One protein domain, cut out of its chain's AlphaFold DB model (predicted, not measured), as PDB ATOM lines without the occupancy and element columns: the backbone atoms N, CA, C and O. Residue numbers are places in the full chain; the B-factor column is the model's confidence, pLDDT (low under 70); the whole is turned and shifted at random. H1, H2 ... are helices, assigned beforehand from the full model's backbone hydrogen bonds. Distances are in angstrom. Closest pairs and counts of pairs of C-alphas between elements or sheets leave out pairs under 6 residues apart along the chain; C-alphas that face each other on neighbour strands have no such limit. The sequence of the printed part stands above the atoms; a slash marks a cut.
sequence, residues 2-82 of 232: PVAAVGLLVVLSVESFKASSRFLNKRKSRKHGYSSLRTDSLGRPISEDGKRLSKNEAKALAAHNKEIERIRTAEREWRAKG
ATOM      1  N   PRO A   2     -56.521  -1.941  44.560       78.50
ATOM      2  CA  PRO A   2     -55.690  -1.182  43.604       78.50
ATOM      3  C   PRO A   2     -54.990  -2.057  42.545       78.50
ATOM      4  O   PRO A   2     -54.774  -1.613  41.425       78.50
ATOM      5  N   VAL A   3     -54.696  -3.324  42.858       85.94
ATOM      6  CA  VAL A   3     -53.974  -4.245  41.955       85.94
ATOM      7  C   VAL A   3     -54.747  -4.523  40.658       85.94
ATOM      8  O   VAL A   3     -54.154  -4.546  39.582       85.94
ATOM      9  N   ALA A   4     -56.075  -4.663  40.731       89.38
ATOM     10  CA  ALA A   4     -56.918  -4.885  39.553       89.38
ATOM     11  C   ALA A   4     -56.950  -3.660  38.622       89.38
ATOM     12  O   ALA A   4     -56.875  -3.805  37.403       89.38
ATOM     13  N   ALA A   5     -56.994  -2.449  39.190       89.88
ATOM     14  CA  ALA A   5     -56.963  -1.206  38.423       89.88
ATOM     15  C   ALA A   5     -55.619  -1.010  37.702       89.88
ATOM     16  O   ALA A   5     -55.597  -0.638  36.530       89.88
ATOM     17  N   VAL A   6     -54.503  -1.331  38.367       91.62
ATOM     18  CA  VAL A   6     -53.170  -1.313  37.740       91.62
ATOM     19  C   VAL A   6     -53.092  -2.335  36.602       91.62
ATOM     20  O   VAL A   6     -52.611  -2.004  35.519       91.62
ATOM     21  N   GLY A   7     -53.627  -3.545  36.800       92.88
ATOM     22  CA  GLY A   7     -53.688  -4.573  35.756       92.88
ATOM     23  C   GLY A   7     -54.450  -4.117  34.506       92.88
ATOM     24  O   GLY A   7     -53.942  -4.249  33.392       92.88
ATOM     25  N   LEU A   8     -55.627  -3.508  34.680       93.88
ATOM     26  CA  LEU A   8     -56.409  -2.954  33.568       93.88
ATOM     27  C   LEU A   8     -55.656  -1.852  32.813       93.88
ATOM     28  O   LEU A   8     -55.680  -1.822  31.583       93.88
ATOM     29  N   LEU A   9     -54.948  -0.978  33.530       94.75
ATOM     30  CA  LEU A   9     -54.174   0.102  32.920       94.75
ATOM     31  C   LEU A   9     -53.039  -0.448  32.045       94.75
ATOM     32  O   LEU A   9     -52.824   0.041  30.933       94.75
ATOM     33  N   VAL A  10     -52.358  -1.507  32.491       96.00
ATOM     34  CA  VAL A  10     -51.326  -2.188  31.694       96.00
ATOM     35  C   VAL A  10     -51.925  -2.799  30.426       96.00
ATOM     36  O   VAL A  10     -51.383  -2.594  29.339       96.00
ATOM     37  N   VAL A  11     -53.063  -3.491  30.531       96.12
ATOM     38  CA  VAL A  11     -53.730  -4.106  29.367       96.12
ATOM     39  C   VAL A  11     -54.135  -3.044  28.340       96.12
ATOM     40  O   VAL A  11     -53.778  -3.165  27.165       96.12
ATOM     41  N   LEU A  12     -54.776  -1.958  28.780       96.31
ATOM     42  CA  LEU A  12     -55.150  -0.828  27.919       96.31
ATOM     43  C   LEU A  12     -53.928  -0.144  27.290       96.31
ATOM     44  O   LEU A  12     -53.964   0.264  26.127       96.31
ATOM     45  N   SER A  13     -52.817  -0.050  28.020       96.00
ATOM     46  CA  SER A  13     -51.568   0.519  27.502       96.00
ATOM     47  C   SER A  13     -50.969  -0.351  26.395       96.00
ATOM     48  O   SER A  13     -50.556   0.156  25.351       96.00
ATOM     49  N   VAL A  14     -50.966  -1.674  26.569       96.06
ATOM     50  CA  VAL A  14     -50.480  -2.602  25.538       96.06
ATOM     51  C   VAL A  14     -51.390  -2.572  24.311       96.06
ATOM     52  O   VAL A  14     -50.905  -2.553  23.176       96.06
ATOM     53  N   GLU A  15     -52.705  -2.541  24.507       95.56
ATOM     54  CA  GLU A  15     -53.662  -2.530  23.404       95.56
ATOM     55  C   GLU A  15     -53.626  -1.216  22.612       95.56
ATOM     56  O   GLU A  15     -53.537  -1.240  21.379       95.56
ATOM     57  N   SER A  16     -53.571  -0.074  23.303       95.38
ATOM     58  CA  SER A  16     -53.404   1.242  22.674       95.38
ATOM     59  C   SER A  16     -52.073   1.352  21.924       95.38
ATOM     60  O   SER A  16     -52.043   1.844  20.789       95.38
ATOM     61  N   PHE A  17     -50.984   0.805  22.474       95.75
ATOM     62  CA  PHE A  17     -49.701   0.723  21.775       95.75
ATOM     63  C   PHE A  17     -49.797  -0.119  20.495       95.75
ATOM     64  O   PHE A  17     -49.331   0.306  19.432       95.75
ATOM     65  N   LYS A  18     -50.437  -1.296  20.553       96.75
ATOM     66  CA  LYS A  18     -50.630  -2.162  19.375       96.75
ATOM     67  C   LYS A  18     -51.472  -1.464  18.306       96.75
ATOM     68  O   LYS A  18     -51.092  -1.488  17.132       96.75
ATOM     69  N   ALA A  19     -52.567  -0.814  18.694       95.44
ATOM     70  CA  ALA A  19     -53.428  -0.063  17.782       95.44
ATOM     71  C   ALA A  19     -52.673   1.095  17.106       95.44
ATOM     72  O   ALA A  19     -52.693   1.221  15.876       95.44
ATOM     73  N   SER A  20     -51.925   1.878  17.887       96.31
ATOM     74  CA  SER A  20     -51.089   2.973  17.383       96.31
ATOM     75  C   SER A  20     -50.005   2.473  16.418       96.31
ATOM     76  O   SER A  20     -49.833   3.010  15.316       96.31
ATOM     77  N   SER A  21     -49.330   1.370  16.766       95.69
ATOM     78  CA  SER A  21     -48.303   0.762  15.914       95.69
ATOM     79  C   SER A  21     -48.868   0.318  14.562       95.69
ATOM     80  O   SER A  21     -48.276   0.615  13.520       95.69
ATOM     81  N   ARG A  22     -50.053  -0.314  14.550       95.25
ATOM     82  CA  ARG A  22     -50.746  -0.708  13.311       95.25
ATOM     83  C   ARG A  22     -51.034   0.493  12.425       95.25
ATOM     84  O   ARG A  22     -50.778   0.436  11.223       95.25
ATOM     85  N   PHE A  23     -51.539   1.582  13.002       95.81
ATOM     86  CA  PHE A  23     -51.856   2.790  12.247       95.81
ATOM     87  C   PHE A  23     -50.605   3.401  11.600       95.81
ATOM     88  O   PHE A  23     -50.586   3.686  10.397       95.81
ATOM     89  N   LEU A  24     -49.523   3.523  12.371       95.00
ATOM     90  CA  LEU A  24     -48.252   4.055  11.885       95.00
ATOM     91  C   LEU A  24     -47.648   3.177  10.781       95.00
ATOM     92  O   LEU A  24     -47.218   3.689   9.741       95.00
ATOM     93  N   ASN A  25     -47.654   1.856  10.966       95.44
ATOM     94  CA  ASN A  25     -47.114   0.926   9.976       95.44
ATOM     95  C   ASN A  25     -47.987   0.856   8.716       95.44
ATOM     96  O   ASN A  25     -47.437   0.820   7.617       95.44
ATOM     97  N   LYS A  26     -49.316   0.970   8.838       95.25
ATOM     98  CA  LYS A  26     -50.240   1.088   7.696       95.25
ATOM     99  C   LYS A  26     -49.967   2.345   6.871       95.25
ATOM    100  O   LYS A  26     -49.975   2.304   5.641       95.25
ATOM    101  N   ARG A  27     -49.679   3.478   7.519       95.12
ATOM    102  CA  ARG A  27     -49.290   4.705   6.805       95.12
ATOM    103  C   ARG A  27     -47.963   4.519   6.063       95.12
ATOM    104  O   ARG A  27     -47.847   4.934   4.908       95.12
ATOM    105  N   LYS A  28     -46.978   3.872   6.695       94.88
ATOM    106  CA  LYS A  28     -45.682   3.561   6.066       94.88
ATOM    107  C   LYS A  28     -45.825   2.589   4.891       94.88
ATOM    108  O   LYS A  28     -45.226   2.838   3.850       94.88
ATOM    109  N   SER A  29     -46.629   1.534   5.023       94.38
ATOM    110  CA  SER A  29     -46.821   0.546   3.956       94.38
ATOM    111  C   SER A  29     -47.500   1.147   2.731       94.38
ATOM    112  O   SER A  29     -47.046   0.911   1.614       94.38
ATOM    113  N   ARG A  30     -48.494   2.024   2.932       94.88
ATOM    114  CA  ARG A  30     -49.096   2.815   1.845       94.88
ATOM    115  C   ARG A  30     -48.081   3.745   1.181       94.88
ATOM    116  O   ARG A  30     -48.014   3.785  -0.040       94.88
ATOM    117  N   LYS A  31     -47.259   4.458   1.966       95.62
ATOM    118  CA  LYS A  31     -46.218   5.360   1.434       95.62
ATOM    119  C   LYS A  31     -45.184   4.621   0.578       95.62
ATOM    120  O   LYS A  31     -44.656   5.192  -0.369       95.62
ATOM    121  N   HIS A  32     -44.854   3.387   0.942       93.38
ATOM    122  CA  HIS A  32     -43.795   2.619   0.294       93.38
ATOM    123  C   HIS A  32     -44.291   1.559  -0.700       93.38
ATOM    124  O   HIS A  32     -43.463   0.925  -1.349       93.38
ATOM    125  N   GLY A  33     -45.607   1.405  -0.862       93.56
ATOM    126  CA  GLY A  33     -46.206   0.566  -1.901       93.56
ATOM    127  C   GLY A  33     -46.261  -0.930  -1.588       93.56
ATOM    128  O   GLY A  33     -46.440  -1.717  -2.504       93.56
ATOM    129  N   TYR A  34     -46.132  -1.327  -0.320       95.38
ATOM    130  CA  TYR A  34     -46.234  -2.727   0.119       95.38
ATOM    131  C   TYR A  34     -47.434  -2.968   1.046       95.38
ATOM    132  O   TYR A  34     -47.417  -3.845   1.904       95.38
ATOM    133  N   SER A  35     -48.496  -2.168   0.906       94.12
ATOM    134  CA  SER A  35     -49.729  -2.325   1.690       94.12
ATOM    135  C   SER A  35     -50.543  -3.571   1.335       94.12
ATOM    136  O   SER A  35     -51.429  -3.922   2.103       94.12
ATOM    137  N   SER A  36     -50.272  -4.199   0.187       93.88
ATOM    138  CA  SER A  36     -50.897  -5.457  -0.239       93.88
ATOM    139  C   SER A  36     -50.321  -6.686   0.467       93.88
ATOM    140  O   SER A  36     -50.934  -7.747   0.427       93.88
ATOM    141  N   LEU A  37     -49.159  -6.563   1.116       95.12
ATOM    142  CA  LEU A  37     -48.537  -7.685   1.809       95.12
ATOM    143  C   LEU A  37     -49.241  -8.004   3.127       95.12
ATOM    144  O   LEU A  37     -49.782  -7.126   3.808       95.12
ATOM    145  N   ARG A  38     -49.161  -9.277   3.518       95.06
ATOM    146  CA  ARG A  38     -49.637  -9.753   4.816       95.06
ATOM    147  C   ARG A  38     -48.870  -9.060   5.942       95.06
ATOM    148  O   ARG A  38     -47.683  -8.755   5.814       95.06
ATOM    149  N   THR A  39     -49.549  -8.799   7.059       95.38
ATOM    150  CA  THR A  39     -48.953  -8.105   8.207       95.38
ATOM    151  C   THR A  39     -49.133  -8.858   9.523       95.38
ATOM    152  O   THR A  39     -50.090  -9.605   9.698       95.38
ATOM    153  N   ASP A  40     -48.189  -8.651  10.443       95.31
ATOM    154  CA  ASP A  40     -48.228  -9.121  11.836       95.31
ATOM    155  C   ASP A  40     -49.304  -8.361  12.646       95.31
ATOM    156  O   ASP A  40     -49.822  -7.319  12.240       95.31
ATOM    157  N   SER A  41     -49.558  -8.814  13.868       93.56
ATOM    158  CA  SER A  41     -50.326  -8.165  14.930       93.56
ATOM    159  C   SER A  41     -49.972  -6.693  15.195       93.56
ATOM    160  O   SER A  41     -50.800  -5.984  15.763       93.56
ATOM    161  N   LEU A  42     -48.791  -6.213  14.788       93.94
ATOM    162  CA  LEU A  42     -48.358  -4.807  14.867       93.94
ATOM    163  C   LEU A  42     -48.461  -4.048  13.528       93.94
ATOM    164  O   LEU A  42     -48.040  -2.895  13.433       93.94
ATOM    165  N   GLY A  43     -48.980  -4.674  12.472       93.31
ATOM    166  CA  GLY A  43     -49.091  -4.088  11.133       93.31
ATOM    167  C   GLY A  43     -47.777  -4.050  10.344       93.31
ATOM    168  O   GLY A  43     -47.667  -3.297   9.380       93.31
ATOM    169  N   ARG A  44     -46.760  -4.816  10.757       94.62
ATOM    170  CA  ARG A  44     -45.468  -4.924  10.052       94.62
ATOM    171  C   ARG A  44     -45.558  -5.991   8.958       94.62
ATOM    172  O   ARG A  44     -46.197  -7.005   9.222       94.62
ATOM    173  N   PRO A  45     -44.941  -5.799   7.780       95.94
ATOM    174  CA  PRO A  45     -44.992  -6.785   6.706       95.94
ATOM    175  C   PRO A  45     -44.306  -8.090   7.126       95.94
ATOM    176  O   PRO A  45     -43.234  -8.065   7.740       95.94
ATOM    177  N   ILE A  46     -44.941  -9.212   6.799       96.88
ATOM    178  CA  ILE A  46     -44.425 -10.559   7.053       96.88
ATOM    179  C   ILE A  46     -44.356 -11.363   5.758       96.88
ATOM    180  O   ILE A  46     -45.159 -11.156   4.848       96.88
ATOM    181  N   SER A  47     -43.376 -12.259   5.702       94.69
ATOM    182  CA  SER A  47     -43.239 -13.272   4.663       94.69
ATOM    183  C   SER A  47     -44.333 -14.330   4.808       94.69
ATOM    184  O   SER A  47     -45.034 -14.384   5.824       94.69
ATOM    185  N   GLU A  48     -44.435 -15.207   3.818       91.94
ATOM    186  CA  GLU A  48     -45.283 -16.400   3.873       91.94
ATOM    187  C   GLU A  48     -44.880 -17.311   5.045       91.94
ATOM    188  O   GLU A  48     -45.747 -17.794   5.770       91.94
ATOM    189  N   ASP A  49     -43.580 -17.384   5.350       92.69
ATOM    190  CA  ASP A  49     -43.018 -18.108   6.503       92.69
ATOM    191  C   ASP A  49     -43.302 -17.446   7.869       92.69
ATOM    192  O   ASP A  49     -42.799 -17.885   8.903       92.69
ATOM    193  N   GLY A  50     -43.999 -16.304   7.901       92.62
ATOM    194  CA  GLY A  50     -44.226 -15.518   9.121       92.62
ATOM    195  C   GLY A  50     -43.018 -14.696   9.596       92.62
ATOM    196  O   GLY A  50     -43.123 -13.947  10.572       92.62
ATOM    197  N   LYS A  51     -41.878 -14.766   8.897       95.62
ATOM    198  CA  LYS A  51     -40.701 -13.925   9.167       95.62
ATOM    199  C   LYS A  51     -41.004 -12.456   8.887       95.62
ATOM    200  O   LYS A  51     -41.690 -12.121   7.924       95.62
ATOM    201  N   ARG A  52     -40.470 -11.558   9.713       95.00
ATOM    202  CA  ARG A  52     -40.620 -10.111   9.509       95.00
ATOM    203  C   ARG A  52     -39.762  -9.657   8.339       95.00
ATOM    204  O   ARG A  52     -38.558  -9.881   8.351       95.00
ATOM    205  N   LEU A  53     -40.391  -8.980   7.385       94.69
ATOM    206  CA  LEU A  53     -39.713  -8.489   6.196       94.69
ATOM    207  C   LEU A  53     -39.091  -7.119   6.447       94.69
ATOM    208  O   LEU A  53     -39.711  -6.218   7.033       94.69
ATOM    209  N   SER A  54     -37.880  -6.943   5.935       95.62
ATOM    210  CA  SER A  54     -37.259  -5.634   5.801       95.62
ATOM    211  C   SER A  54     -38.038  -4.765   4.809       95.62
ATOM    212  O   SER A  54     -38.806  -5.236   3.972       95.62
ATOM    213  N   LYS A  55     -37.815  -3.451   4.860       94.56
ATOM    214  CA  LYS A  55     -38.460  -2.491   3.955       94.56
ATOM    215  C   LYS A  55     -38.164  -2.787   2.479       94.56
ATOM    216  O   LYS A  55     -39.053  -2.634   1.644       94.56
ATOM    217  N   ASN A  56     -36.927  -3.170   2.161       95.44
ATOM    218  CA  ASN A  56     -36.515  -3.450   0.784       95.44
ATOM    219  C   ASN A  56     -37.113  -4.769   0.291       95.44
ATOM    220  O   ASN A  56     -37.648  -4.810  -0.811       95.44
ATOM    221  N   GLU A  57     -37.116  -5.795   1.144       95.19
ATOM    222  CA  GLU A  57     -37.733  -7.096   0.864       95.19
ATOM    223  C   GLU A  57     -39.240  -6.957   0.653       95.19
ATOM    224  O   GLU A  57     -39.771  -7.408  -0.355       95.19
ATOM    225  N   ALA A  58     -39.927  -6.238   1.545       95.69
ATOM    226  CA  ALA A  58     -41.353  -5.966   1.415       95.69
ATOM    227  C   ALA A  58     -41.669  -5.216   0.112       95.69
ATOM    228  O   ALA A  58     -42.652  -5.511  -0.564       95.69
ATOM    229  N   LYS A  59     -40.829  -4.255  -0.283       96.31
ATOM    230  CA  LYS A  59     -41.007  -3.553  -1.558       96.31
ATOM    231  C   LYS A  59     -40.783  -4.481  -2.757       96.31
ATOM    232  O   LYS A  59     -41.557  -4.412  -3.708       96.31
ATOM    233  N   ALA A  60     -39.752  -5.322  -2.711       96.06
ATOM    234  CA  ALA A  60     -39.438  -6.271  -3.775       96.06
ATOM    235  C   ALA A  60     -40.562  -7.302  -3.951       96.06
ATOM    236  O   ALA A  60     -41.063  -7.471  -5.058       96.06
ATOM    237  N   LEU A  61     -41.038  -7.897  -2.855       95.62
ATOM    238  CA  LEU A  61     -42.137  -8.864  -2.874       95.62
ATOM    239  C   LEU A  61     -43.449  -8.239  -3.348       95.62
ATOM    240  O   LEU A  61     -44.155  -8.826  -4.162       95.62
ATOM    241  N   ALA A  62     -43.767  -7.021  -2.904       95.81
ATOM    242  CA  ALA A  62     -44.959  -6.328  -3.382       95.81
ATOM    243  C   ALA A  62     -44.896  -6.036  -4.891       95.81
ATOM    244  O   ALA A  62     -45.902  -6.174  -5.585       95.81
ATOM    245  N   ALA A  63     -43.724  -5.648  -5.406       95.69
ATOM    246  CA  ALA A  63     -43.524  -5.425  -6.835       95.69
ATOM    247  C   ALA A  63     -43.636  -6.731  -7.636       95.69
ATOM    248  O   ALA A  63     -44.310  -6.754  -8.661       95.69
ATOM    249  N   HIS A  64     -43.041  -7.812  -7.133       96.38
ATOM    250  CA  HIS A  64     -43.112  -9.138  -7.737       96.38
ATOM    251  C   HIS A  64     -44.552  -9.662  -7.812       96.38
ATOM    252  O   HIS A  64     -45.014 -10.053  -8.881       96.38
ATOM    253  N   ASN A  65     -45.312  -9.575  -6.716       95.19
ATOM    254  CA  ASN A  65     -46.707 -10.021  -6.692       95.19
ATOM    255  C   ASN A  65     -47.582  -9.204  -7.649       95.19
ATOM    256  O   ASN A  65     -48.421  -9.763  -8.351       95.19
ATOM    257  N   LYS A  66     -47.343  -7.890  -7.733       95.25
ATOM    258  CA  LYS A  66     -48.025  -7.026  -8.700       95.25
ATOM    259  C   LYS A  66     -47.718  -7.427 -10.144       95.25
ATOM    260  O   LYS A  66     -48.596  -7.332 -10.997       95.25
ATOM    261  N   GLU A  67     -46.492  -7.851 -10.426       95.75
ATOM    262  CA  GLU A  67     -46.114  -8.321 -11.757       95.75
ATOM    263  C   GLU A  67     -46.786  -9.653 -12.099       95.75
ATOM    264  O   GLU A  67     -47.381  -9.785 -13.165       95.75
ATOM    265  N   ILE A  68     -46.822 -10.594 -11.154       95.44
ATOM    266  CA  ILE A  68     -47.572 -11.846 -11.312       95.44
ATOM    267  C   ILE A  68     -49.052 -11.565 -11.596       95.44
ATOM    268  O   ILE A  68     -49.645 -12.192 -12.472       95.44
ATOM    269  N   GLU A  69     -49.666 -10.625 -10.877       94.06
ATOM    270  CA  GLU A  69     -51.061 -10.244 -11.113       94.06
ATOM    271  C   GLU A  69     -51.270  -9.666 -12.514       94.06
ATOM    272  O   GLU A  69     -52.227 -10.063 -13.174       94.06
ATOM    273  N   ARG A  70     -50.362  -8.802 -12.990       94.88
ATOM    274  CA  ARG A  70     -50.402  -8.258 -14.359       94.88
ATOM    275  C   ARG A  70     -50.312  -9.350 -15.415       94.88
ATOM    276  O   ARG A  70     -51.084  -9.328 -16.368       94.88
ATOM    277  N   ILE A  71     -49.408 -10.311 -15.235       93.25
ATOM    278  CA  ILE A  71     -49.271 -11.453 -16.146       93.25
ATOM    279  C   ILE A  71     -50.558 -12.280 -16.126       93.25
ATOM    280  O   ILE A  71     -51.118 -12.570 -17.177       93.25
ATOM    281  N   ARG A  72     -51.103 -12.584 -14.942       93.56
ATOM    282  CA  ARG A  72     -52.364 -13.333 -14.803       93.56
ATOM    283  C   ARG A  72     -53.572 -12.594 -15.377       93.56
ATOM    284  O   ARG A  72     -54.533 -13.240 -15.792       93.56
ATOM    285  N   THR A  73     -53.606 -11.262 -15.335       93.44
ATOM    286  CA  THR A  73     -54.675 -10.482 -15.980       93.44
ATOM    287  C   THR A  73     -54.494 -10.456 -17.488       93.44
ATOM    288  O   THR A  73     -55.452 -10.753 -18.189       93.44
ATOM    289  N   ALA A  74     -53.278 -10.206 -17.978       88.69
ATOM    290  CA  ALA A  74     -52.976 -10.219 -19.407       88.69
ATOM    291  C   ALA A  74     -53.273 -11.592 -20.023       88.69
ATOM    292  O   ALA A  74     -53.884 -11.677 -21.079       88.69
ATOM    293  N   GLU A  75     -52.937 -12.674 -19.323       89.00
ATOM    294  CA  GLU A  75     -53.240 -14.039 -19.743       89.00
ATOM    295  C   GLU A  75     -54.753 -14.310 -19.769       89.00
ATOM    296  O   GLU A  75     -55.258 -14.925 -20.706       89.00
ATOM    297  N   ARG A  76     -55.510 -13.839 -18.768       87.69
ATOM    298  CA  ARG A  76     -56.979 -13.947 -18.773       87.69
ATOM    299  C   ARG A  76     -57.606 -13.149 -19.910       87.69
ATOM    300  O   ARG A  76     -58.512 -13.660 -20.556       87.69
ATOM    301  N   GLU A  77     -57.126 -11.938 -20.163       88.31
ATOM    302  CA  GLU A  77     -57.579 -11.107 -21.279       88.31
ATOM    303  C   GLU A  77     -57.229 -11.735 -22.629       88.31
ATOM    304  O   GLU A  77     -58.059 -11.729 -23.531       88.31
ATOM    305  N   TRP A  78     -56.041 -12.327 -22.756       82.50
ATOM    306  CA  TRP A  78     -55.610 -13.041 -23.954       82.50
ATOM    307  C   TRP A  78     -56.471 -14.287 -24.205       82.50
ATOM    308  O   TRP A  78     -57.004 -14.455 -25.301       82.50
ATOM    309  N   ARG A  79     -56.738 -15.091 -23.163       81.44
ATOM    310  CA  ARG A  79     -57.694 -16.210 -23.245       81.44
ATOM    311  C   ARG A  79     -59.110 -15.743 -23.598       81.44
ATOM    312  O   ARG A  79     -59.765 -16.380 -24.414       81.44
ATOM    313  N   ALA A  80     -59.588 -14.652 -22.995       84.06
ATOM    314  CA  ALA A  80     -60.936 -14.127 -23.222       84.06
ATOM    315  C   ALA A  80     -61.114 -13.525 -24.623       84.06
ATOM    316  O   ALA A  80     -62.189 -13.646 -25.204       84.06
ATOM    317  N   LYS A  81     -60.062 -12.915 -25.183       81.44
ATOM    318  CA  LYS A  81     -60.038 -12.439 -26.574       81.44
ATOM    319  C   LYS A  81     -60.027 -13.583 -27.589       81.44
ATOM    320  O   LYS A  81     -60.270 -13.335 -28.764       81.44
ATOM    321  N   GLY A  82     -59.779 -14.821 -27.157       66.81
ATOM    322  CA  GLY A  82     -59.813 -15.986 -28.034       66.81
ATOM    323  C   GLY A  82     -58.715 -15.979 -29.096       66.81
ATOM    324  O   GLY A  82     -58.808 -16.748 -30.053       66.81
TER     325      GLY A  82
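Overview. This is residues 2 to 82 of the 232 residues of an uncharacterized protein of Ustilago hordei (strain Uh4875-4) (UniProt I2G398). Two long helices, H1 then H2, make a wide corner where the end of H1 nears the start of H2, with the loops of residues 33 to 54 folded at that corner. Residues 2 to 16 and 67 to 82 stick out from it and make the length. The printed part has 81 residues with two named helices, all helix by class, extended, with a radius of gyration of the C-alphas of 19.1 A and spans of 73 by 26 by 24 A.

Arrangement. Compare H1, residues 2 to 32, with H2, residues 55 to 81: they are close but not clearly touching, their closest C-alphas, those of His 32 and Lys 59, being 7.0 A apart. They run the same way at a steep tilt of 57 degrees. In both helices every O i to N i+4 pair is within hydrogen-bond range.

Along the chain. Find C-alpha 2 at (-55.690, -1.182, 43.604); from there H1 runs 45.1 A to C-alpha 32. H2 runs 38.7 A from C-alpha 55 to C-alpha 81 at (-60.038, -12.439, -26.574).

Size, cuts and confidence. Pro 2 and Gly 82 have the two C-alphas farthest apart, at 73.3 A. The link, 22 residues, is long, and the printed part has no cut. Look at residue 82 for the one pLDDT under 70.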